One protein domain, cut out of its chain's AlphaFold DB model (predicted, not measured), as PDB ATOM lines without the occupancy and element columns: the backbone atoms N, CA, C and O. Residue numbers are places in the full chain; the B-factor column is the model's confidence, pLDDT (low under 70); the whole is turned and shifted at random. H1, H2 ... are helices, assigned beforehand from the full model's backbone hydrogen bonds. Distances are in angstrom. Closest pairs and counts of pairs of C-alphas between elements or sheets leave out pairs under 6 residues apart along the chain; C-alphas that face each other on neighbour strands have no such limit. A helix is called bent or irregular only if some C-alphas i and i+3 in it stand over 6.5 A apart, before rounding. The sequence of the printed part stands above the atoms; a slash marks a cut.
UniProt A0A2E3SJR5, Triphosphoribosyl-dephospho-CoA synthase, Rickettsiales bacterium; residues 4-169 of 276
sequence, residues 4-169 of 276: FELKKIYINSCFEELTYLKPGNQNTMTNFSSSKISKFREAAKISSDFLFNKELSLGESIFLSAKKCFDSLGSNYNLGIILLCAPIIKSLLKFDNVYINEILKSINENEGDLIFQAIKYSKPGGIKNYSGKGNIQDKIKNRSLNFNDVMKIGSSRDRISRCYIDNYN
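AT A GLANCE: This is residues 4 to 169 of the 276 residues of the protein "Triphosphoribosyl-dephospho-CoA synthase" of Rickettsiales bacterium (UniProt A0A2E3SJR5). Four helices, H1, H2, H3 and H6, stand side by side in a curved row, and kinked H4 packs in its hollow, on H2 and H3. Short H9 packs on H4, H8 joins H9 to H6, and short H5 packs on residues 87 to 91 of H4 with its direction about perpendicular to it. The printed part has 166 residues with nine named helices, H1 to H9 in order, and no named strand; the class is all helix. It is compact, with a radius of gyration of the C-alphas of 15.9 A, and spans 44 by 39 by 29 A.

HOW THE PARTS SIT: H1, residues 4 to 19, touches H2, residues 34 to 51, at a shallow tilt of 25 degrees, opposite ways, forming a helical hairpin; their closest C-alphas, Ile 11 and Ala 44, are 5.7 A apart. H2 forms a second hairpin with H3, residues 58 to 73, at a shallow tilt of 29 degrees; the closest C-alphas, Ser 47 and Ser 65, are 4.3 A apart. H4, residues 79 to 95, forms a hairpin with H3 at a steep tilt of 41 degrees, with the C-alphas of Ala 66 and Leu 79 closest at 6.0 A. H2, H3 and H4 are an up and down bundle, each running against the one before. H4 is the hub, touching four helices; residues 47 to 51 of H2 alone touch it, closest at the C-alphas of Leu 51 and Ala 86, 6.1 A. H5, residues 100 to 105, is about perpendicular to H4, at 84 degrees, and touches its residues 87 to 91 alone, closest at the C-alphas of Ile 88 and Ile 100, 5.9 A. H6, residues 109 to 121, touches H3 the same way at a shallow tilt of 14 degrees, with the C-alphas of Gly 59 and Glu 111 closest at 4.3 A. H7, residues 141 to 144, touches no helix but is near H6. H8, residues 147 to 154, touches H6, closest at the C-alphas of Gly 112 and Phe 147, 4.9 A. H9, residues 159 to 166, touches H8, closest at the C-alphas of Met 151 and Ser 161, 4.7 A, and residues 80 to 84 of H4 alone, closest at the C-alphas of Leu 84 and Ile 160, 6.8 A. Every O i to N i+4 pair is within hydrogen-bond range in H1, H3, H5, H6, H8 and H9, against 13 of 14 in H2 and 11 of 13 in H4; H7 is too short for one.

IN THESE COORDINATES: H1 begins at C-alpha 4, (97.857, 165.473, 175.514), and is 22.5 A long; H2 is 25.8 A, H3 22.4 A, H4 24.5 A and H6 18.0 A. H4 has a kink of 34 degrees near residue 86. H4 and H7 are only just irregular: C-alphas 84 and 87 are 6.8 A apart, C-alphas 141 and 144 6.6 A. H9 ends at C-alpha 166, (112.132, 143.543, 162.115).

THE WHOLE: The two C-alphas farthest apart, Met 29 and Ile 140, are 45.9 A apart. The printed part has no cut; the links H1 to H2 and H6 to H7 are long. The mean pLDDT of the printed part is 92.8, with residues 32 to 34 and 139 to 144 under 70.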
ATOM      1  N   PHE A   4      97.071 164.584 174.663       90.25
ATOM      2  CA  PHE A   4      97.857 165.473 175.514       90.25
ATOM      3  C   PHE A   4      98.688 164.721 176.567       90.25
ATOM      4  O   PHE A   4      99.847 165.066 176.801       90.25
ATOM      5  N   GLU A   5      98.141 163.667 177.172       92.38
ATOM      6  CA  GLU A   5      98.867 162.797 178.105       92.38
ATOM      7  C   GLU A   5      99.989 162.031 177.402       92.38
ATOM      8  O   GLU A   5     101.135 162.057 177.858       92.38
ATOM      9  N   LEU A   6      99.700 161.437 176.240       93.75
ATOM     10  CA  LEU A   6     100.709 160.767 175.418       93.75
ATOM     11  C   LEU A   6     101.853 161.720 175.027       93.75
ATOM     12  O   LEU A   6     103.033 161.363 175.118       93.75
ATOM     13  N   LYS A   7     101.514 162.962 174.663       97.06
ATOM     14  CA  LYS A   7     102.484 164.017 174.351       97.06
ATOM     15  C   LYS A   7     103.402 164.317 175.535       97.06
ATOM     16  O   LYS A   7     104.624 164.378 175.370       97.06
ATOM     17  N   LYS A   8     102.846 164.439 176.746       97.12
ATOM     18  CA  LYS A   8     103.635 164.603 177.979       97.12
ATOM     19  C   LYS A   8     104.552 163.411 178.231       97.12
ATOM     20  O   LYS A   8     105.714 163.612 178.571       97.12
ATOM     21  N   ILE A   9     104.070 162.184 178.037       97.50
ATOM     22  CA  ILE A   9     104.862 160.958 178.227       97.50
ATOM     23  C   ILE A   9     106.061 160.918 177.271       97.50
ATOM     24  O   ILE A   9     107.177 160.602 177.698       97.50
ATOM     25  N   TYR A  10     105.870 161.289 176.002       98.50
ATOM     26  CA  TYR A  10     106.956 161.412 175.024       98.50
ATOM     27  C   TYR A  10     108.007 162.447 175.446       98.50
ATOM     28  O   TYR A  10     109.194 162.117 175.534       98.50
ATOM     29  N   ILE A  11     107.579 163.670 175.777       98.56
ATOM     30  CA  ILE A  11     108.485 164.746 176.210       98.56
ATOM     31  C   ILE A  11     109.248 164.326 177.472       98.56
ATOM     32  O   ILE A  11     110.473 164.451 177.529       98.56
ATOM     33  N   ASN A  12     108.547 163.762 178.457       98.00
ATOM     34  CA  ASN A  12     109.147 163.300 179.705       98.00
ATOM     35  C   ASN A  12     110.165 162.182 179.468       98.00
ATOM     36  O   ASN A  12     111.204 162.173 180.115       98.00
ATOM     37  N   SER A  13     109.919 161.274 178.521       98.38
ATOM     38  CA  SER A  13     110.875 160.215 178.167       98.38
ATOM     39  C   SER A  13     112.150 160.778 177.537       98.38
ATOM     40  O   SER A  13     113.244 160.349 177.896       98.38
ATOM     41  N   CYS A  14     112.026 161.793 176.677       98.19
ATOM     42  CA  CYS A  14     113.181 162.508 176.132       98.19
ATOM     43  C   CYS A  14     113.966 163.246 177.233       98.19
ATOM     44  O   CYS A  14     115.194 163.276 177.225       98.19
ATOM     45  N   PHE A  15     113.267 163.862 178.190       97.44
ATOM     46  CA  PHE A  15     113.895 164.651 179.257       97.44
ATOM     47  C   PHE A  15     114.565 163.776 180.315       97.44
ATOM     48  O   PHE A  15     115.640 164.121 180.808       97.44
ATOM     49  N   GLU A  16     113.920 162.669 180.672       96.50
ATOM     50  CA  GLU A  16     114.437 161.676 181.607       96.50
ATOM     51  C   GLU A  16     115.777 161.142 181.113       96.50
ATOM     52  O   GLU A  16     116.766 161.183 181.840       96.50
ATOM     53  N   GLU A  17     115.834 160.729 179.849       95.69
ATOM     54  CA  GLU A  17     117.047 160.192 179.246       95.69
ATOM     55  C   GLU A  17     118.205 161.206 179.309       95.69
ATOM     56  O   GLU A  17     119.283 160.861 179.782       95.69
ATOM     57  N   LEU A  18     117.964 162.488 178.999       94.69
ATOM     58  CA  LEU A  18     118.960 163.567 179.112       94.69
ATOM     59  C   LEU A  18     119.440 163.848 180.543       94.69
ATOM     60  O   LEU A  18     120.469 164.504 180.725       94.69
ATOM     61  N   THR A  19     118.691 163.426 181.558       93.06
ATOM     62  CA  THR A  19     119.023 163.710 182.961       93.06
ATOM     63  C   THR A  19     120.153 162.809 183.456       93.06
ATOM     64  O   THR A  19     120.944 163.210 184.308       93.06
ATOM     65  N   TYR A  20     120.281 161.606 182.893       92.56
ATOM     66  CA  TYR A  20     121.183 160.584 183.412       92.56
ATOM     67  C   TYR A  20     122.496 160.492 182.638       92.56
ATOM     68  O   TYR A  20     122.570 160.727 181.429       92.56
ATOM     69  N   LEU A  21     123.567 160.125 183.348       92.94
ATOM     70  CA  LEU A  21     124.904 160.023 182.777       92.94
ATOM     71  C   LEU A  21     125.035 158.801 181.858       92.94
ATOM     72  O   LEU A  21     125.389 157.706 182.290       92.94
ATOM     73  N   LYS A  22     124.778 159.020 180.568       93.62
ATOM     74  CA  LYS A  22     125.020 158.055 179.487       93.62
ATOM     75  C   LYS A  22     126.364 158.361 178.823       93.62
ATOM     76  O   LYS A  22     126.467 159.383 178.136       93.62
ATOM     77  N   PRO A  23     127.393 157.519 179.021       95.38
ATOM     78  CA  PRO A  23     128.743 157.812 178.560       95.38
ATOM     79  C   PRO A  23     128.826 158.204 177.079       95.38
ATOM     80  O   PRO A  23     128.365 157.474 176.205       95.38
ATOM     81  N   GLY A  24     129.439 159.357 176.797       95.38
ATOM     82  CA  GLY A  24     129.698 159.860 175.443       95.38
ATOM     83  C   GLY A  24     128.517 160.577 174.783       95.38
ATOM     84  O   GLY A  24     128.717 161.376 173.865       95.38
ATOM     85  N   ASN A  25     127.294 160.343 175.261       95.19
ATOM     86  CA  ASN A  25     126.100 161.050 174.814       95.19
ATOM     87  C   ASN A  25     125.821 162.284 175.703       95.19
ATOM     88  O   ASN A  25     126.551 162.594 176.648       95.19
ATOM     89  N   GLN A  26     124.797 163.062 175.360       93.25
ATOM     90  CA  GLN A  26     124.448 164.280 176.079       93.25
ATOM     91  C   GLN A  26     123.745 163.944 177.396       93.25
ATOM     92  O   GLN A  26     122.849 163.105 177.420       93.25
ATOM     93  N   ASN A  27     124.150 164.606 178.480       93.00
ATOM     94  CA  ASN A  27     123.551 164.451 179.803       93.00
ATOM     95  C   ASN A  27     123.741 165.711 180.662       93.00
ATOM     96  O   ASN A  27     124.701 166.447 180.444       93.00
ATOM     97  N   THR A  28     122.876 165.959 181.646       90.88
ATOM     98  CA  THR A  28     122.976 167.137 182.536       90.88
ATOM     99  C   THR A  28     124.090 167.047 183.580       90.88
ATOM    100  O   THR A  28     124.528 168.077 184.074       90.88
ATOM    101  N   MET A  29     124.572 165.848 183.918       88.00
ATOM    102  CA  MET A  29     125.521 165.652 185.027       88.00
ATOM    103  C   MET A  29     126.967 166.046 184.689       88.00
ATOM    104  O   MET A  29     127.744 166.375 185.579       88.00
ATOM    105  N   THR A  30     127.356 165.969 183.414       84.31
ATOM    106  CA  THR A  30     128.744 166.219 182.964       84.31
ATOM    107  C   THR A  30     128.854 167.128 181.747       84.31
ATOM    108  O   THR A  30     129.963 167.429 181.306       84.31
ATOM    109  N   ASN A  31     127.736 167.576 181.168       73.00
ATOM    110  CA  ASN A  31     127.780 168.632 180.163       73.00
ATOM    111  C   ASN A  31     127.707 170.000 180.832       73.00
ATOM    112  O   ASN A  31     126.674 170.376 181.374       73.00
ATOM    113  N   PHE A  32     128.770 170.781 180.682       55.78
ATOM    114  CA  PHE A  32     128.818 172.166 181.154       55.78
ATOM    115  C   PHE A  32     128.120 173.155 180.199       55.78
ATOM    116  O   PHE A  32     127.849 174.292 180.566       55.78
ATOM    117  N   SER A  33     127.781 172.727 178.974       64.56
ATOM    118  CA  SER A  33     127.013 173.533 178.017       64.56
ATOM    119  C   SER A  33     125.507 173.346 178.241       64.56
ATOM    120  O   SER A  33     124.863 172.494 177.618       64.56
ATOM    121  N   SER A  34     124.936 174.173 179.122       68.50
ATOM    122  CA  SER A  34     123.485 174.275 179.348       68.50
ATOM    123  C   SER A  34     122.707 174.537 178.046       68.50
ATOM    124  O   SER A  34     121.622 173.987 177.840       68.50
ATOM    125  N   SER A  35     123.306 175.291 177.115       81.94
ATOM    126  CA  SER A  35     122.712 175.632 175.819       81.94
ATOM    127  C   SER A  35     122.403 174.410 174.952       81.94
ATOM    128  O   SER A  35     121.347 174.357 174.322       81.94
ATOM    129  N   LYS A  36     123.269 173.386 174.934       87.31
ATOM    130  CA  LYS A  36     123.033 172.196 174.108       87.31
ATOM    131  C   LYS A  36     121.906 171.330 174.666       87.31
ATOM    132  O   LYS A  36     121.051 170.908 173.896       87.31
ATOM    133  N   ILE A  37     121.873 171.104 175.981       91.56
ATOM    134  CA  ILE A  37     120.784 170.357 176.635       91.56
ATOM    135  C   ILE A  37     119.438 171.049 176.409       91.56
ATOM    136  O   ILE A  37     118.463 170.375 176.079       91.56
ATOM    137  N   SER A  38     119.396 172.381 176.522       93.12
ATOM    138  CA  SER A  38     118.190 173.162 176.234       93.12
ATOM    139  C   SER A  38     117.672 172.898 174.815       93.12
ATOM    140  O   SER A  38     116.497 172.587 174.641       93.12
ATOM    141  N   LYS A  39     118.557 172.867 173.808       95.94
ATOM    142  CA  LYS A  39     118.171 172.552 172.422       95.94
ATOM    143  C   LYS A  39     117.617 171.134 172.237       95.94
ATOM    144  O   LYS A  39     116.665 170.972 171.485       95.94
ATOM    145  N   PHE A  40     118.142 170.114 172.924       96.06
ATOM    146  CA  PHE A  40     117.533 168.771 172.883       96.06
ATOM    147  C   PHE A  40     116.132 168.757 173.506       96.06
ATOM    148  O   PHE A  40     115.221 168.139 172.956       96.06
ATOM    149  N   ARG A  41     115.946 169.454 174.636       96.94
ATOM    150  CA  ARG A  41     114.630 169.578 175.278       96.94
ATOM    151  C   ARG A  41     113.638 170.307 174.375       96.94
ATOM    152  O   ARG A  41     112.493 169.881 174.250       96.94
ATOM    153  N   GLU A  42     114.091 171.364 173.717       98.12
ATOM    154  CA  GLU A  42     113.280 172.124 172.772       98.12
ATOM    155  C   GLU A  42     112.930 171.300 171.528       98.12
ATOM    156  O   GLU A  42     111.783 171.294 171.097       98.12
ATOM    157  N   ALA A  43     113.866 170.498 171.013       98.31
ATOM    158  CA  ALA A  43     113.597 169.582 169.908       98.31
ATOM    159  C   ALA A  43     112.483 168.575 170.248       98.31
ATOM    160  O   ALA A  43     111.606 168.313 169.422       98.31
ATOM    161  N   ALA A  44     112.471 168.035 171.473       98.50
ATOM    162  CA  ALA A  44     111.402 167.147 171.926       98.50
ATOM    163  C   ALA A  44     110.039 167.861 171.952       98.50
ATOM    164  O   ALA A  44     109.058 167.303 171.473       98.50
ATOM    165  N   LYS A  45     109.976 169.111 172.428       98.56
ATOM    166  CA  LYS A  45     108.735 169.904 172.409       98.56
ATOM    167  C   LYS A  45     108.262 170.185 170.981       98.56
ATOM    168  O   LYS A  45     107.140 169.822 170.651       98.56
ATOM    169  N   ILE A  46     109.132 170.719 170.123       98.56
ATOM    170  CA  ILE A  46     108.804 171.046 168.727       98.56
ATOM    171  C   ILE A  46     108.319 169.807 167.967       98.56
ATOM    172  O   ILE A  46     107.271 169.834 167.332       98.56
ATOM    173  N   SER A  47     109.063 168.696 168.038       98.69
ATOM    174  CA  SER A  47     108.661 167.459 167.349       98.69
ATOM    175  C   SER A  47     107.318 166.931 167.851       98.69
ATOM    176  O   SER A  47     106.519 166.429 167.068       98.69
ATOM    177  N   SER A  48     107.023 167.095 169.142       98.44
ATOM    178  CA  SER A  48     105.761 166.634 169.718       98.44
ATOM    179  C   SER A  48     104.523 167.358 169.170       98.44
ATOM    180  O   SER A  48     103.426 166.817 169.268       98.44
ATOM    181  N   ASP A  49     104.657 168.549 168.583       97.75
ATOM    182  CA  ASP A  49     103.521 169.250 167.969       97.75
ATOM    183  C   ASP A  49     103.021 168.539 166.706       97.75
ATOM    184  O   ASP A  49     101.818 168.464 166.474       97.75
ATOM    185  N   PHE A  50     103.935 167.960 165.923       98.44
ATOM    186  CA  PHE A  50     103.601 167.272 164.676       98.44
ATOM    187  C   PHE A  50     103.384 165.776 164.888       98.44
ATOM    188  O   PHE A  50     102.433 165.228 164.344       98.44
ATOM    189  N   LEU A  51     104.198 165.120 165.726       98.44
ATOM    190  CA  LEU A  51     104.046 163.688 166.021       98.44
ATOM    191  C   LEU A  51     102.667 163.333 166.593       98.44
ATOM    192  O   LEU A  51     102.192 162.220 166.388       98.44
ATOM    193  N   PHE A  52     102.040 164.263 167.319       97.69
ATOM    194  CA  PHE A  52     100.738 164.059 167.957       97.69
ATOM    195  C   PHE A  52      99.553 164.640 167.172       97.69
ATOM    196  O   PHE A  52      98.420 164.620 167.666       97.69
ATOM    197  N   ASN A  53      99.789 165.144 165.956       96.56
ATOM    198  CA  ASN A  53      98.732 165.633 165.083       96.56
ATOM    199  C   ASN A  53      98.039 164.451 164.383       96.56
ATOM    200  O   ASN A  53      98.660 163.701 163.631       96.56
ATOM    201  N   LYS A  54      96.738 164.274 164.642       95.12
ATOM    202  CA  LYS A  54      95.954 163.151 164.106       95.12
ATOM    203  C   LYS A  54      95.757 163.231 162.591       95.12
ATOM    204  O   LYS A  54      95.736 162.176 161.956       95.12
ATOM    205  N   GLU A  55      95.700 164.446 162.050       96.31
ATOM    206  CA  GLU A  55      95.449 164.719 160.632       96.31
ATOM    207  C   GLU A  55      96.661 164.412 159.748       96.31
ATOM    208  O   GLU A  55      96.503 164.113 158.571       96.31
ATOM    209  N   LEU A  56      97.874 164.449 160.311       97.81
ATOM    210  CA  LEU A  56      99.097 164.169 159.560       97.81
ATOM    211  C   LEU A  56      99.314 162.670 159.391       97.81
ATOM    212  O   LEU A  56      99.186 161.899 160.346       97.81
ATOM    213  N   SER A  57      99.743 162.248 158.209       98.00
ATOM    214  CA  SER A  57     100.256 160.900 157.973       98.00
ATOM    215  C   SER A  57     101.539 160.618 158.779       98.00
ATOM    216  O   SER A  57     102.077 161.493 159.468       98.00
ATOM    217  N   LEU A  58     102.053 159.383 158.739       98.50
ATOM    218  CA  LEU A  58     103.315 159.048 159.412       98.50
ATOM    219  C   LEU A  58     104.489 159.804 158.769       98.50
ATOM    220  O   LEU A  58     105.309 160.391 159.479       98.50
ATOM    221  N   GLY A  59     104.557 159.795 157.438       98.44
ATOM    222  CA  GLY A  59     105.573 160.487 156.655       98.44
ATOM    223  C   GLY A  59     105.544 161.994 156.888       98.44
ATOM    224  O   GLY A  59     106.586 162.584 157.177       98.44
ATOM    225  N   GLU A  60     104.357 162.607 156.862       98.62
ATOM    226  CA  GLU A  60     104.177 164.038 157.139       98.62
ATOM    227  C   GLU A  60     104.597 164.390 158.567       98.62
ATOM    228  O   GLU A  60     105.344 165.348 158.778       98.62
ATOM    229  N   SER A  61     104.184 163.578 159.547       98.69
ATOM    230  CA  SER A  61     104.547 163.753 160.956       98.69
ATOM    231  C   SER A  61     106.063 163.734 161.148       98.69
ATOM    232  O   SER A  61     106.615 164.610 161.818       98.69
ATOM    233  N   ILE A  62     106.760 162.771 160.535       98.81
ATOM    234  CA  ILE A  62     108.223 162.657 160.597       98.81
ATOM    235  C   ILE A  62     108.891 163.842 159.891       98.81
ATOM    236  O   ILE A  62     109.791 164.466 160.464       98.81
ATOM    237  N   PHE A  63     108.462 164.171 158.669       98.75
ATOM    238  CA  PHE A  63     109.051 165.243 157.873       98.75
ATOM    239  C   PHE A  63     108.914 166.604 158.547       98.75
ATOM    240  O   PHE A  63     109.921 167.286 158.748       98.75
ATOM    241  N   LEU A  64     107.700 166.978 158.954       98.81
ATOM    242  CA  LEU A  64     107.439 168.271 159.580       98.81
ATOM    243  C   LEU A  64     108.121 168.386 160.947       98.81
ATOM    244  O   LEU A  64     108.731 169.422 161.222       98.81
ATOM    245  N   SER A  65     108.127 167.313 161.751       98.75
ATOM    246  CA  SER A  65     108.883 167.268 163.013       98.75
ATOM    247  C   SER A  65     110.365 167.548 162.782       98.75
ATOM    248  O   SER A  65     110.942 168.445 163.397       98.75
ATOM    249  N   ALA A  66     110.989 166.788 161.879       98.62
ATOM    250  CA  ALA A  66     112.417 166.881 161.618       98.62
ATOM    251  C   ALA A  66     112.792 168.242 161.016       98.62
ATOM    252  O   ALA A  66     113.741 168.884 161.473       98.62
ATOM    253  N   LYS A  67     112.009 168.713 160.037       98.50
ATOM    254  CA  LYS A  67     112.196 170.010 159.385       98.50
ATOM    255  C   LYS A  67     112.089 171.150 160.391       98.50
ATOM    256  O   LYS A  67     113.012 171.955 160.480       98.50
ATOM    257  N   LYS A  68     111.010 171.205 161.181       98.62
ATOM    258  CA  LYS A  68     110.801 172.296 162.142       98.62
ATOM    259  C   LYS A  68     111.872 172.298 163.231       98.62
ATOM    260  O   LYS A  68     112.395 173.362 163.549       98.62
ATOM    261  N   CYS A  69     112.254 171.130 163.758       98.38
ATOM    262  CA  CYS A  69     113.370 171.039 164.702       98.38
ATOM    263  C   CYS A  69     114.674 171.572 164.091       98.38
ATOM    264  O   CYS A  69     115.388 172.329 164.750       98.38
ATOM    265  N   PHE A  70     114.987 171.204 162.845       97.81
ATOM    266  CA  PHE A  70     116.206 171.655 162.177       97.81
ATOM    267  C   PHE A  70     116.196 173.168 161.921       97.81
ATOM    268  O   PHE A  70     117.161 173.842 162.277       97.81
ATOM    269  N   ASP A  71     115.101 173.702 161.374       98.06
ATOM    270  CA  ASP A  71     114.942 175.130 161.068       98.06
ATOM    271  C   ASP A  71     115.052 175.999 162.327       98.06
ATOM    272  O   ASP A  71     115.700 177.043 162.309       98.06
ATOM    273  N   SER A  72     114.459 175.560 163.442       97.69
ATOM    274  CA  SER A  72     114.461 176.319 164.695       97.69
ATOM    275  C   SER A  72     115.776 176.226 165.475       97.69
ATOM    276  O   SER A  72     116.112 177.151 166.211       97.69
ATOM    277  N   LEU A  73     116.519 175.119 165.367       96.56
ATOM    278  CA  LEU A  73     117.668 174.850 166.248       96.56
ATOM    279  C   LEU A  73     119.026 174.883 165.532       96.56
ATOM    280  O   LEU A  73     120.069 174.914 166.205       96.56
ATOM    281  N   GLY A  74     119.013 174.875 164.195       94.56
ATOM    282  CA  GLY A  74     120.180 174.949 163.312       94.56
ATOM    283  C   GLY A  74     120.991 173.653 163.204       94.56
ATOM    284  O   GLY A  74     122.093 173.662 162.658       94.56
ATOM    285  N   SER A  75     120.506 172.542 163.765       93.31
ATOM    286  CA  SER A  75     121.182 171.241 163.732       93.31
ATOM    287  C   SER A  75     120.197 170.105 164.008       93.31
ATOM    288  O   SER A  75     119.130 170.305 164.582       93.31
ATOM    289  N   ASN A  76     120.590 168.882 163.654       92.31
ATOM    290  CA  ASN A  76     119.876 167.667 164.028       92.31
ATOM    291  C   ASN A  76     120.139 167.309 165.497       92.31
ATOM    292  O   ASN A  76     121.273 166.993 165.869       92.31
ATOM    293  N   TYR A  77     119.081 167.368 166.306       94.19
ATOM    294  CA  TYR A  77     119.097 167.013 167.724       94.19
ATOM    295  C   TYR A  77     118.385 165.689 168.017       94.19
ATOM    296  O   TYR A  77     118.818 164.962 168.898       94.19
ATOM    297  N   ASN A  78     117.313 165.349 167.304       96.75
ATOM    298  CA  ASN A  78     116.423 164.255 167.698       96.75
ATOM    299  C   ASN A  78     115.859 163.453 166.515       96.75
ATOM    300  O   ASN A  78     114.848 162.782 166.688       96.75
ATOM    301  N   LEU A  79     116.480 163.485 165.326       98.19
ATOM    302  CA  LEU A  79     115.973 162.729 164.169       98.19
ATOM    303  C   LEU A  79     115.787 161.237 164.484       98.19
ATOM    304  O   LEU A  79     114.778 160.664 164.093       98.19
ATOM    305  N   GLY A  80     116.738 160.608 165.183       98.44
ATOM    306  CA  GLY A  80     116.635 159.189 165.529       98.44
ATOM    307  C   GLY A  80     115.444 158.896 166.443       98.44
ATOM    308  O   GLY A  80     114.675 157.979 166.171       98.44
ATOM    309  N   ILE A  81     115.231 159.744 167.455       98.81
ATOM    310  CA  ILE A  81     114.049 159.703 168.328       98.81
ATOM    311  C   ILE A  81     112.760 159.886 167.516       98.81
ATOM    312  O   ILE A  81     111.822 159.122 167.708       98.81
ATOM    313  N   ILE A  82     112.706 160.859 166.598       98.88
ATOM    314  CA  ILE A  82     111.536 161.099 165.736       98.88
ATOM    315  C   ILE A  82     111.217 159.841 164.918       98.88
ATOM    316  O   ILE A  82     110.086 159.366 164.957       98.88
ATOM    317  N   LEU A  83     112.212 159.279 164.224       98.81
ATOM    318  CA  LEU A  83     112.043 158.083 163.392       98.81
ATOM    319  C   LEU A  83     111.566 156.880 164.213       98.81
ATOM    320  O   LEU A  83     110.667 156.164 163.792       98.81
ATOM    321  N   LEU A  84     112.130 156.661 165.402       98.88
ATOM    322  CA  LEU A  84     111.750 155.521 166.231       98.88
ATOM    323  C   LEU A  84     110.392 155.712 166.919       98.88
ATOM    324  O   LEU A  84     109.608 154.769 166.993       98.88
ATOM    325  N   CYS A  85     110.086 156.901 167.429       98.81
ATOM    326  CA  CYS A  85     108.874 157.128 168.215       98.81
ATOM    327  C   CYS A  85     107.630 157.374 167.349       98.81
ATOM    328  O   CYS A  85     106.526 157.073 167.803       98.81
ATOM    329  N   ALA A  86     107.771 157.881 166.118       98.69
ATOM    330  CA  ALA A  86     106.623 158.220 165.275       98.69
ATOM    331  C   ALA A  86     105.699 157.021 164.970       98.69
ATOM    332  O   ALA A  86     104.491 157.176 165.161       98.69
ATOM    333  N   PRO A  87     106.190 155.816 164.595       98.50
ATOM    334  CA  PRO A  87     105.308 154.668 164.370       98.50
ATOM    335  C   PRO A  87     104.539 154.225 165.622       98.50
ATOM    336  O   PRO A  87     103.360 153.886 165.536       98.50
ATOM    337  N   ILE A  88     105.176 154.284 166.798       98.31
ATOM    338  CA  ILE A  88     104.540 153.965 168.088       98.31
ATOM    339  C   ILE A  88     103.418 154.964 168.378       98.31
ATOM    340  O   ILE A  88     102.294 154.573 168.681       98.31
ATOM    341  N   ILE A  89     103.710 156.260 168.242       97.88
ATOM    342  CA  ILE A  89     102.742 157.330 168.493       97.88
ATOM    343  C   ILE A  89     101.572 157.240 167.509       97.88
ATOM    344  O   ILE A  89     100.419 157.298 167.932       97.88
ATOM    345  N   LYS A  90     101.838 157.034 166.213       97.62
ATOM    346  CA  LYS A  90     100.776 156.927 165.205       97.62
ATOM    347  C   LYS A  90      99.882 155.715 165.448       97.62
ATOM    348  O   LYS A  90      98.671 155.816 165.263       97.62
ATOM    349  N   SER A  91     100.455 154.608 165.920       96.56
ATOM    350  CA  SER A  91      99.678 153.448 166.351       96.56
ATOM    351  C   SER A  91      98.725 153.796 167.491       96.56
ATOM    352  O   SER A  91      97.538 153.500 167.405       96.56
ATOM    353  N   LEU A  92      99.227 154.466 168.530       95.69
ATOM    354  CA  LEU A  92      98.425 154.842 169.696       95.69
ATOM    355  C   LEU A  92      97.294 155.794 169.325       95.69
ATOM    356  O   LEU A  92      96.177 155.619 169.783       95.69
ATOM    357  N   LEU A  93      97.556 156.770 168.456       94.69
ATOM    358  CA  LEU A  93      96.529 157.709 168.007       94.69
ATOM    359  C   LEU A  93      95.437 157.059 167.152       94.69
ATOM    360  O   LEU A  93      94.329 157.592 167.105       94.69
ATOM    361  N   LYS A  94      95.763 155.975 166.438       94.50
ATOM    362  CA  LYS A  94      94.846 155.298 165.514       94.50
ATOM    363  C   LYS A  94      94.062 154.166 166.177       94.50
ATOM    364  O   LYS A  94      92.915 153.942 165.808       94.50
ATOM    365  N   PHE A  95      94.686 153.442 167.099       93.62
ATOM    366  CA  PHE A  95      94.159 152.184 167.627       93.62
ATOM    367  C   PHE A  95      94.038 152.150 169.153       93.62
ATOM    368  O   PHE A  95      93.685 151.106 169.691       93.62
ATOM    369  N   ASP A  96      94.427 153.225 169.849       90.62
ATOM    370  CA  ASP A  96      94.557 153.275 171.314       90.62
ATOM    371  C   ASP A  96      95.448 152.156 171.904       90.62
ATOM    372  O   ASP A  96      95.427 151.887 173.100       90.62
ATOM    373  N   ASN A  97      96.275 151.516 171.066       92.88
ATOM    374  CA  ASN A  97      97.207 150.446 171.424       92.88
ATOM    375  C   ASN A  97      98.416 150.429 170.459       92.88
ATOM    376  O   ASN A  97      98.463 151.166 169.466       92.88
ATOM    377  N   VAL A  98      99.424 149.603 170.746       93.62
ATOM    378  CA  VAL A  98     100.700 149.525 170.021       93.62
ATOM    379  C   VAL A  98     100.705 148.360 169.015       93.62
ATOM    380  O   VAL A  98     101.210 147.273 169.277       93.62
ATOM    381  N   TYR A  99     100.206 148.624 167.809       95.00
ATOM    382  CA  TYR A  99     100.247 147.789 166.606       95.00
ATOM    383  C   TYR A  99     101.246 148.341 165.575       95.00
ATOM    384  O   TYR A  99     100.889 148.713 164.456       95.00
ATOM    385  N   ILE A 100     102.532 148.386 165.943       95.06
ATOM    386  CA  ILE A 100     103.604 148.958 165.103       95.06
ATOM    387  C   ILE A 100     103.638 148.321 163.706       95.06
ATOM    388  O   ILE A 100     103.784 149.037 162.722       95.06
ATOM    389  N   ASN A 101     103.449 147.002 163.602       96.06
ATOM    390  CA  ASN A 101     103.462 146.285 162.321       96.06
ATOM    391  C   ASN A 101     102.427 146.846 161.324       96.06
ATOM    392  O   ASN A 101     102.731 147.031 160.152       96.06
ATOM    393  N   GLU A 102     101.226 147.187 161.796       96.88
ATOM    394  CA  GLU A 102     100.172 147.753 160.946       96.88
ATOM    395  C   GLU A 102     100.529 149.162 160.459       96.88
ATOM    396  O   GLU A 102     100.264 149.518 159.312       96.88
ATOM    397  N   ILE A 103     101.211 149.949 161.297       97.94
ATOM    398  CA  ILE A 103     101.737 151.257 160.899       97.94
ATOM    399  C   ILE A 103     102.871 151.108 159.877       97.94
ATOM    400  O   ILE A 103     102.857 151.792 158.856       97.94
ATOM    401  N   LEU A 104     103.819 150.193 160.095       97.75
ATOM    402  CA  LEU A 104     104.940 149.974 159.176       97.75
ATOM    403  C   LEU A 104     104.483 149.446 157.806       97.75
ATOM    404  O   LEU A 104     104.965 149.928 156.783       97.75
ATOM    405  N   LYS A 105     103.506 148.530 157.761       96.12
ATOM    406  CA  LYS A 105     102.900 148.043 156.506       96.12
ATOM    407  C   LYS A 105     102.181 149.138 155.717       96.12
ATOM    408  O   LYS A 105     102.058 149.023 154.503       96.12
ATOM    409  N   SER A 106     101.704 150.186 156.394       94.88
ATOM    410  CA  SER A 106     101.006 151.303 155.746       94.88
ATOM    411  C   SER A 106     101.932 152.306 155.045       94.88
ATOM    412  O   SER A 106     101.438 153.207 154.368       94.88
ATOM    413  N   ILE A 107     103.261 152.155 155.167       96.88
ATOM    414  CA  ILE A 107     104.236 153.028 154.502       96.88
ATOM    415  C   ILE A 107     104.223 152.753 152.996       96.88
ATOM    416  O   ILE A 107     104.873 151.831 152.500       96.88
ATOM    417  N   ASN A 108     103.474 153.579 152.273       94.50
ATOM    418  CA  ASN A 108     103.475 153.621 150.816       94.50
ATOM    419  C   ASN A 108     104.643 154.476 150.282       94.50
ATOM    420  O   ASN A 108     105.479 154.975 151.037       94.50
ATOM    421  N   GLU A 109     104.712 154.645 148.962       93.25
ATOM    422  CA  GLU A 109     105.791 155.392 148.305       93.25
ATOM    423  C   GLU A 109     105.856 156.864 148.736       93.25
ATOM    424  O   GLU A 109     106.948 157.367 149.010       93.25
ATOM    425  N   ASN A 110     104.706 157.532 148.883       93.88
ATOM    426  CA  ASN A 110     104.637 158.932 149.311       93.88
ATOM    427  C   ASN A 110     105.110 159.099 150.764       93.88
ATOM    428  O   ASN A 110     105.926 159.974 151.056       93.88
ATOM    429  N   GLU A 111     104.651 158.224 151.666       96.38
ATOM    430  CA  GLU A 111     105.107 158.194 153.062       96.38
ATOM    431  C   GLU A 111     106.623 157.973 153.133       96.38
ATOM    432  O   GLU A 111     107.339 158.661 153.865       96.38
ATOM    433  N   GLY A 112     107.119 157.028 152.332       95.94
ATOM    434  CA  GLY A 112     108.532 156.709 152.211       95.94
ATOM    435  C   GLY A 112     109.386 157.891 151.758       95.94
ATOM    436  O   GLY A 112     110.423 158.171 152.370       95.94
ATOM    437  N   ASP A 113     108.947 158.613 150.722       94.31
ATOM    438  CA  ASP A 113     109.667 159.786 150.228       94.31
ATOM    439  C   ASP A 113     109.699 160.910 151.269       94.31
ATOM    440  O   ASP A 113     110.767 161.474 151.511       94.31
ATOM    441  N   LEU A 114     108.597 161.176 151.977       97.06
ATOM    442  CA  LEU A 114     108.579 162.159 153.069       97.06
ATOM    443  C   LEU A 114     109.575 161.804 154.182       97.06
ATOM    444  O   LEU A 114     110.314 162.673 154.663       97.06
ATOM    445  N   ILE A 115     109.687 160.524 154.550       97.69
ATOM    446  CA  ILE A 115     110.685 160.078 155.532       97.69
ATOM    447  C   ILE A 115     112.107 160.273 154.983       97.69
ATOM    448  O   ILE A 115     112.988 160.770 155.695       97.69
ATOM    449  N   PHE A 116     112.363 159.961 153.709       95.38
ATOM    450  CA  PHE A 116     113.660 160.253 153.093       95.38
ATOM    451  C   PHE A 116     113.960 161.748 153.033       95.38
ATOM    452  O   PHE A 116     115.107 162.143 153.265       95.38
ATOM    453  N   GLN A 117     112.969 162.591 152.745       95.06
ATOM    454  CA  GLN A 117     113.098 164.044 152.803       95.06
ATOM    455  C   GLN A 117     113.477 164.499 154.214       95.06
ATOM    456  O   GLN A 117     114.411 165.289 154.351       95.06
ATOM    457  N   ALA A 118     112.868 163.935 155.260       97.44
ATOM    458  CA  ALA A 118     113.203 164.233 156.653       97.44
ATOM    459  C   ALA A 118     114.675 163.921 156.971       97.44
ATOM    460  O   ALA A 118     115.399 164.749 157.539       97.44
ATOM    461  N   ILE A 119     115.140 162.738 156.549       95.56
ATOM    462  CA  ILE A 119     116.520 162.282 156.749       95.56
ATOM    463  C   ILE A 119     117.496 163.166 155.962       95.56
ATOM    464  O   ILE A 119     118.495 163.622 156.523       95.56
ATOM    465  N   LYS A 120     117.210 163.453 154.684       93.31
ATOM    466  CA  LYS A 120     118.023 164.338 153.831       93.31
ATOM    467  C   LYS A 120     118.138 165.738 154.436       93.31
ATOM    468  O   LYS A 120     119.249 166.249 154.585       93.31
ATOM    469  N   TYR A 121     117.008 166.331 154.815       94.75
ATOM    470  CA  TYR A 121     116.931 167.695 155.338       94.75
ATOM    471  C   TYR A 121     117.707 167.848 156.650       94.75
ATOM    472  O   TYR A 121     118.453 168.808 156.831       94.75
ATOM    473  N   SER A 122     117.621 166.840 157.518       93.88
ATOM    474  CA  SER A 122     118.291 166.820 158.822       93.88
ATOM    475  C   SER A 122     119.802 166.563 158.757       93.88
ATOM    476  O   SER A 122     120.475 166.650 159.784       93.88
ATOM    477  N   LYS A 123     120.361 166.210 157.589       90.88
ATOM    478  CA  LYS A 123     121.812 166.029 157.361       90.88
ATOM    479  C   LYS A 123     122.527 165.198 158.457       90.88
ATOM    480  O   LYS A 123     123.508 165.674 159.038       90.88
ATOM    481  N   PRO A 124     122.071 163.972 158.787       88.81
ATOM    482  CA  PRO A 124     122.681 163.169 159.846       88.81
ATOM    483  C   PRO A 124     124.152 162.847 159.551       88.81
ATOM    484  O   PRO A 124     124.563 162.636 158.407       88.81
ATOM    485  N   GLY A 125     124.963 162.780 160.609       85.44
ATOM    486  CA  GLY A 125     126.403 162.549 160.499       85.44
ATOM    487  C   GLY A 125     126.755 161.252 159.758       85.44
ATOM    488  O   GLY A 125     126.196 160.190 160.038       85.44
ATOM    489  N   GLY A 126     127.706 161.350 158.825       81.06
ATOM    490  CA  GLY A 126     128.261 160.216 158.074       81.06
ATOM    491  C   GLY A 126     127.436 159.752 156.869       81.06
ATOM    492  O   GLY A 126     127.974 159.036 156.032       81.06
ATOM    493  N   ILE A 127     126.179 160.191 156.708       81.69
ATOM    494  CA  ILE A 127     125.316 159.702 155.615       81.69
ATOM    495  C   ILE A 127     125.828 160.095 154.223       81.69
ATOM    496  O   ILE A 127     125.728 159.314 153.285       81.69
ATOM    497  N   LYS A 128     126.444 161.279 154.100       82.31
ATOM    498  CA  LYS A 128     127.010 161.791 152.839       82.31
ATOM    499  C   LYS A 128     128.178 160.954 152.300       82.31
ATOM    500  O   LYS A 128     128.538 161.104 151.143       82.31
ATOM    501  N   ASN A 129     128.773 160.106 153.139       81.50
ATOM    502  CA  ASN A 129     129.898 159.255 152.760       81.50
ATOM    503  C   ASN A 129     129.433 157.917 152.159       81.50
ATOM    504  O   ASN A 129     130.261 157.125 151.719       81.50
ATOM    505  N   TYR A 130     128.130 157.624 152.184       84.31
ATOM    506  CA  TYR A 130     127.590 156.383 151.649       84.31
ATOM    507  C   TYR A 130     127.339 156.506 150.143       84.31
ATOM    508  O   TYR A 130     126.614 157.394 149.707       84.31
ATOM    509  N   SER A 131     127.900 155.586 149.360       84.12
ATOM    510  CA  SER A 131     127.750 155.523 147.895       84.12
ATOM    511  C   SER A 131     127.129 154.210 147.395       84.12
ATOM    512  O   SER A 131     127.020 153.995 146.189       84.12
ATOM    513  N   GLY A 132     126.715 153.319 148.305       85.62
ATOM    514  CA  GLY A 132     126.168 152.001 147.967       85.62
ATOM    515  C   GLY A 132     124.701 152.014 147.511       85.62
ATOM    516  O   GLY A 132     124.067 153.060 147.369       85.62
ATOM    517  N   LYS A 133     124.124 150.820 147.312       85.19
ATOM    518  CA  LYS A 133     122.702 150.647 146.948       85.19
ATOM    519  C   LYS A 133     121.783 151.280 148.003       85.19
ATOM    520  O   LYS A 133     122.073 151.202 149.195       85.19
ATOM    521  N   GLY A 134     120.686 151.909 147.584       84.25
ATOM    522  CA  GLY A 134     119.782 152.619 148.501       84.25
ATOM    523  C   GLY A 134     120.359 153.931 149.047       84.25
ATOM    524  O   GLY A 134     119.964 154.378 150.119       84.25
ATOM    525  N   ASN A 135     121.330 154.537 148.352       86.44
ATOM    526  CA  ASN A 135     121.825 155.862 148.706       86.44
ATOM    527  C   ASN A 135     120.760 156.930 148.434       86.44
ATOM    528  O   ASN A 135     120.573 157.357 147.298       86.44
ATOM    529  N   ILE A 136     120.137 157.417 149.502       85.44
ATOM    530  CA  ILE A 136     119.100 158.449 149.436       85.44
ATOM    531  C   ILE A 136     119.635 159.846 149.073       85.44
ATOM    532  O   ILE A 136     118.852 160.778 148.930       85.44
ATOM    533  N   GLN A 137     120.952 160.052 148.966       80.88
ATOM    534  CA  GLN A 137     121.547 161.322 148.511       80.88
ATOM    535  C   GLN A 137     121.657 161.396 146.979       80.88
ATOM    536  O   GLN A 137     121.804 162.484 146.422       80.88
ATOM    537  N   ASP A 138     121.587 160.255 146.290       76.38
ATOM    538  CA  ASP A 138     121.764 160.179 144.842       76.38
ATOM    539  C   ASP A 138     120.493 160.662 144.126       76.38
ATOM    540  O   ASP A 138     119.482 159.964 144.059       76.38
ATOM    541  N   LYS A 139     120.536 161.888 143.589       64.50
ATOM    542  CA  LYS A 139     119.405 162.514 142.882       64.50
ATOM    543  C   LYS A 139     118.957 161.729 141.644       64.50
ATOM    544  O   LYS A 139     117.784 161.814 141.298       64.50
ATOM    545  N   ILE A 140     119.857 160.981 141.002       60.66
ATOM    546  CA  ILE A 140     119.549 160.200 139.797       60.66
ATOM    547  C   ILE A 140     118.812 158.916 140.198       60.66
ATOM    548  O   ILE A 140     117.800 158.575 139.592       60.66
ATOM    549  N   LYS A 141     119.261 158.245 141.267       59.53
ATOM    550  CA  LYS A 141     118.642 156.998 141.762       59.53
ATOM    551  C   LYS A 141     117.413 157.214 142.653       59.53
ATOM    552  O   LYS A 141     116.643 156.280 142.839       59.53
ATOM    553  N   ASN A 142     117.207 158.423 143.179       60.66
ATOM    554  CA  ASN A 142     116.119 158.745 144.111       60.66
ATOM    555  C   ASN A 142     114.707 158.706 143.508       60.66
ATOM    556  O   ASN A 142     113.757 158.605 144.274       60.66
ATOM    557  N   ARG A 143     114.539 158.781 142.180       58.09
ATOM    558  CA  ARG A 143     113.202 158.825 141.550       58.09
ATOM    559  C   ARG A 143     112.394 157.522 141.682       58.09
ATOM    560  O   ARG A 143     111.223 157.523 141.323       58.09
ATOM    561  N   SER A 144     112.986 156.437 142.193       67.19
ATOM    562  CA  SER A 144     112.319 155.126 142.316       67.19
ATOM    563  C   SER A 144     112.773 154.308 143.535       67.19
ATOM    564  O   SER A 144     112.749 153.079 143.498       67.19
ATOM    565  N   LEU A 145     113.257 154.944 144.612       83.44
ATOM    566  CA  LEU A 145     113.651 154.189 145.808       83.44
ATOM    567  C   LEU A 145     112.422 153.798 146.631       83.44
ATOM    568  O   LEU A 145     111.803 154.646 147.267       83.44
ATOM    569  N   ASN A 146     112.131 152.500 146.694       91.25
ATOM    570  CA  ASN A 146     111.168 151.972 147.651       91.25
ATOM    571  C   ASN A 146     111.731 152.063 149.082       91.25
ATOM    572  O   ASN A 146     112.863 151.647 149.354       91.25
ATOM    573  N   PHE A 147     110.933 152.593 150.010       94.81
ATOM    574  CA  PHE A 147     111.344 152.799 151.398       94.81
ATOM    575  C   PHE A 147     111.783 151.512 152.101       94.81
ATOM    576  O   PHE A 147     112.857 151.471 152.709       94.81
ATOM    577  N   ASN A 148     110.990 150.448 151.972       94.75
ATOM    578  CA  ASN A 148     111.269 149.170 152.618       94.75
ATOM    579  C   ASN A 148     112.548 148.536 152.069       94.75
ATOM    580  O   ASN A 148     113.343 148.005 152.840       94.75
ATOM    581  N   ASP A 149     112.816 148.664 150.769       94.62
ATOM    582  CA  ASP A 149     114.064 148.170 150.181       94.62
ATOM    583  C   ASP A 149     115.291 148.901 150.730       94.62
ATOM    584  O   ASP A 149     116.294 148.267 151.070       94.62
ATOM    585  N   VAL A 150     115.225 150.228 150.866       94.56
ATOM    586  CA  VAL A 150     116.325 151.011 151.449       94.56
ATOM    587  C   VAL A 150     116.544 150.636 152.912       94.56
ATOM    588  O   VAL A 150     117.691 150.410 153.311       94.56
ATOM    589  N   MET A 151     115.474 150.510 153.703       96.31
ATOM    590  CA  MET A 151     115.581 150.082 155.100       96.31
ATOM    591  C   MET A 151     116.135 148.657 155.208       96.31
ATOM    592  O   MET A 151     117.020 148.404 156.026       96.31
ATOM    593  N   LYS A 152     115.734 147.746 154.316       96.81
ATOM    594  CA  LYS A 152     116.269 146.380 154.242       96.81
ATOM    595  C   LYS A 152     117.764 146.384 153.942       96.81
ATOM    596  O   LYS A 152     118.528 145.753 154.669       96.81
ATOM    597  N   ILE A 153     118.208 147.154 152.948       94.75
ATOM    598  CA  ILE A 153     119.635 147.322 152.625       94.75
ATOM    599  C   ILE A 153     120.412 147.931 153.805       94.75
ATOM    600  O   ILE A 153     121.578 147.589 154.017       94.75
ATOM    601  N   GLY A 154     119.803 148.856 154.549       94.19
ATOM    602  CA  GLY A 154     120.403 149.521 155.709       94.19
ATOM    603  C   GLY A 154     120.468 148.660 156.972       94.19
ATOM    604  O   GLY A 154     121.391 148.833 157.765       94.19
ATOM    605  N   SER A 155     119.545 147.713 157.141       96.56
ATOM    606  CA  SER A 155     119.289 146.995 158.403       96.56
ATOM    607  C   SER A 155     120.486 146.241 159.004       96.56
ATOM    608  O   SER A 155     120.537 146.027 160.214       96.56
ATOM    609  N   SER A 156     121.489 145.873 158.203       93.44
ATOM    610  CA  SER A 156     122.706 145.215 158.705       93.44
ATOM    611  C   SER A 156     123.700 146.162 159.390       93.44
ATOM    612  O   SER A 156     124.591 145.698 160.097       93.44
ATOM    613  N   ARG A 157     123.579 147.480 159.183       92.06
ATOM    614  CA  ARG A 157     124.504 148.512 159.704       92.06
ATOM    615  C   ARG A 157     123.803 149.676 160.405       92.06
ATOM    616  O   ARG A 157     124.430 150.419 161.158       92.06
ATOM    617  N   ASP A 158     122.513 149.857 160.148       96.19
ATOM    618  CA  ASP A 158     121.689 150.896 160.744       96.19
ATOM    619  C   ASP A 158     120.578 150.278 161.595       96.19
ATOM    620  O   ASP A 158     119.662 149.630 161.086       96.19
ATOM    621  N   ARG A 159     120.674 150.463 162.914       98.31
ATOM    622  CA  ARG A 159     119.740 149.865 163.876       98.31
ATOM    623  C   ARG A 159     118.340 150.464 163.778       98.31
ATOM    624  O   ARG A 159     117.380 149.749 164.037       98.31
ATOM    625  N   ILE A 160     118.206 151.725 163.357       98.38
ATOM    626  CA  ILE A 160     116.889 152.334 163.126       98.38
ATOM    627  C   ILE A 160     116.256 151.689 161.894       98.38
ATOM    628  O   ILE A 160     115.125 151.220 161.978       98.38
ATOM    629  N   SER A 161     116.996 151.558 160.787       97.94
ATOM    630  CA  SER A 161     116.532 150.799 159.619       97.94
ATOM    631  C   SER A 161     116.138 149.371 159.987       97.94
ATOM    632  O   SER A 161     115.129 148.870 159.500       97.94
ATOM    633  N   ARG A 162     116.890 148.718 160.878       98.50
ATOM    634  CA  ARG A 162     116.548 147.380 161.357       98.50
ATOM    635  C   ARG A 162     115.232 147.347 162.132       98.50
ATOM    636  O   ARG A 162     114.431 146.476 161.825       98.50
ATOM    637  N   CYS A 163     114.962 148.310 163.020       98.56
ATOM    638  CA  CYS A 163     113.668 148.406 163.712       98.56
ATOM    639  C   CYS A 163     112.481 148.491 162.737       98.56
ATOM    640  O   CYS A 163     111.448 147.872 162.979       98.56
ATOM    641  N   TYR A 164     112.632 149.208 161.619       98.38
ATOM    642  CA  TYR A 164     111.600 149.286 160.578       98.38
ATOM    643  C   TYR A 164     111.389 147.964 159.822       98.38
ATOM    644  O   TYR A 164     110.312 147.743 159.281       98.38
ATOM    645  N   ILE A 165     112.391 147.084 159.775       98.06
ATOM    646  CA  ILE A 165     112.335 145.817 159.030       98.06
ATOM    647  C   ILE A 165     111.937 144.639 159.915       98.06
ATOM    648  O   ILE A 165     111.248 143.730 159.458       98.06
ATOM    649  N   ASP A 166     112.364 144.640 161.175       97.62
ATOM    650  CA  ASP A 166     112.132 143.543 162.115       97.62
ATOM    651  C   ASP A 166     110.970 143.798 163.085       97.62
ATOM    652  O   ASP A 166     110.765 143.018 164.016       97.62
ATOM    653  N   ASN A 167     110.185 144.854 162.851       97.38
ATOM    654  CA  ASN A 167     109.070 145.277 163.699       97.38
ATOM    655  C   ASN A 167     109.503 145.594 165.137       97.38
ATOM    656  O   ASN A 167     108.876 145.149 166.098       97.38
ATOM    657  N   TYR A 168     110.570 146.383 165.288       98.44
ATOM    658  CA  TYR A 168     111.059 146.873 166.581       98.44
ATOM    659  C   TYR A 168     111.490 145.743 167.525       98.44
ATOM    660  O   TYR A 168     111.461 145.889 168.751       98.44
ATOM    661  N   ASN A 169     111.932 144.613 166.969       97.94
ATOM    662  CA  ASN A 169     112.252 143.409 167.731       97.94
ATOM    663  C   ASN A 169     113.318 143.677 168.805       97.94
ATOM    664  O   ASN A 169     113.205 143.185 169.926       97.94
TER     665      ASN A 169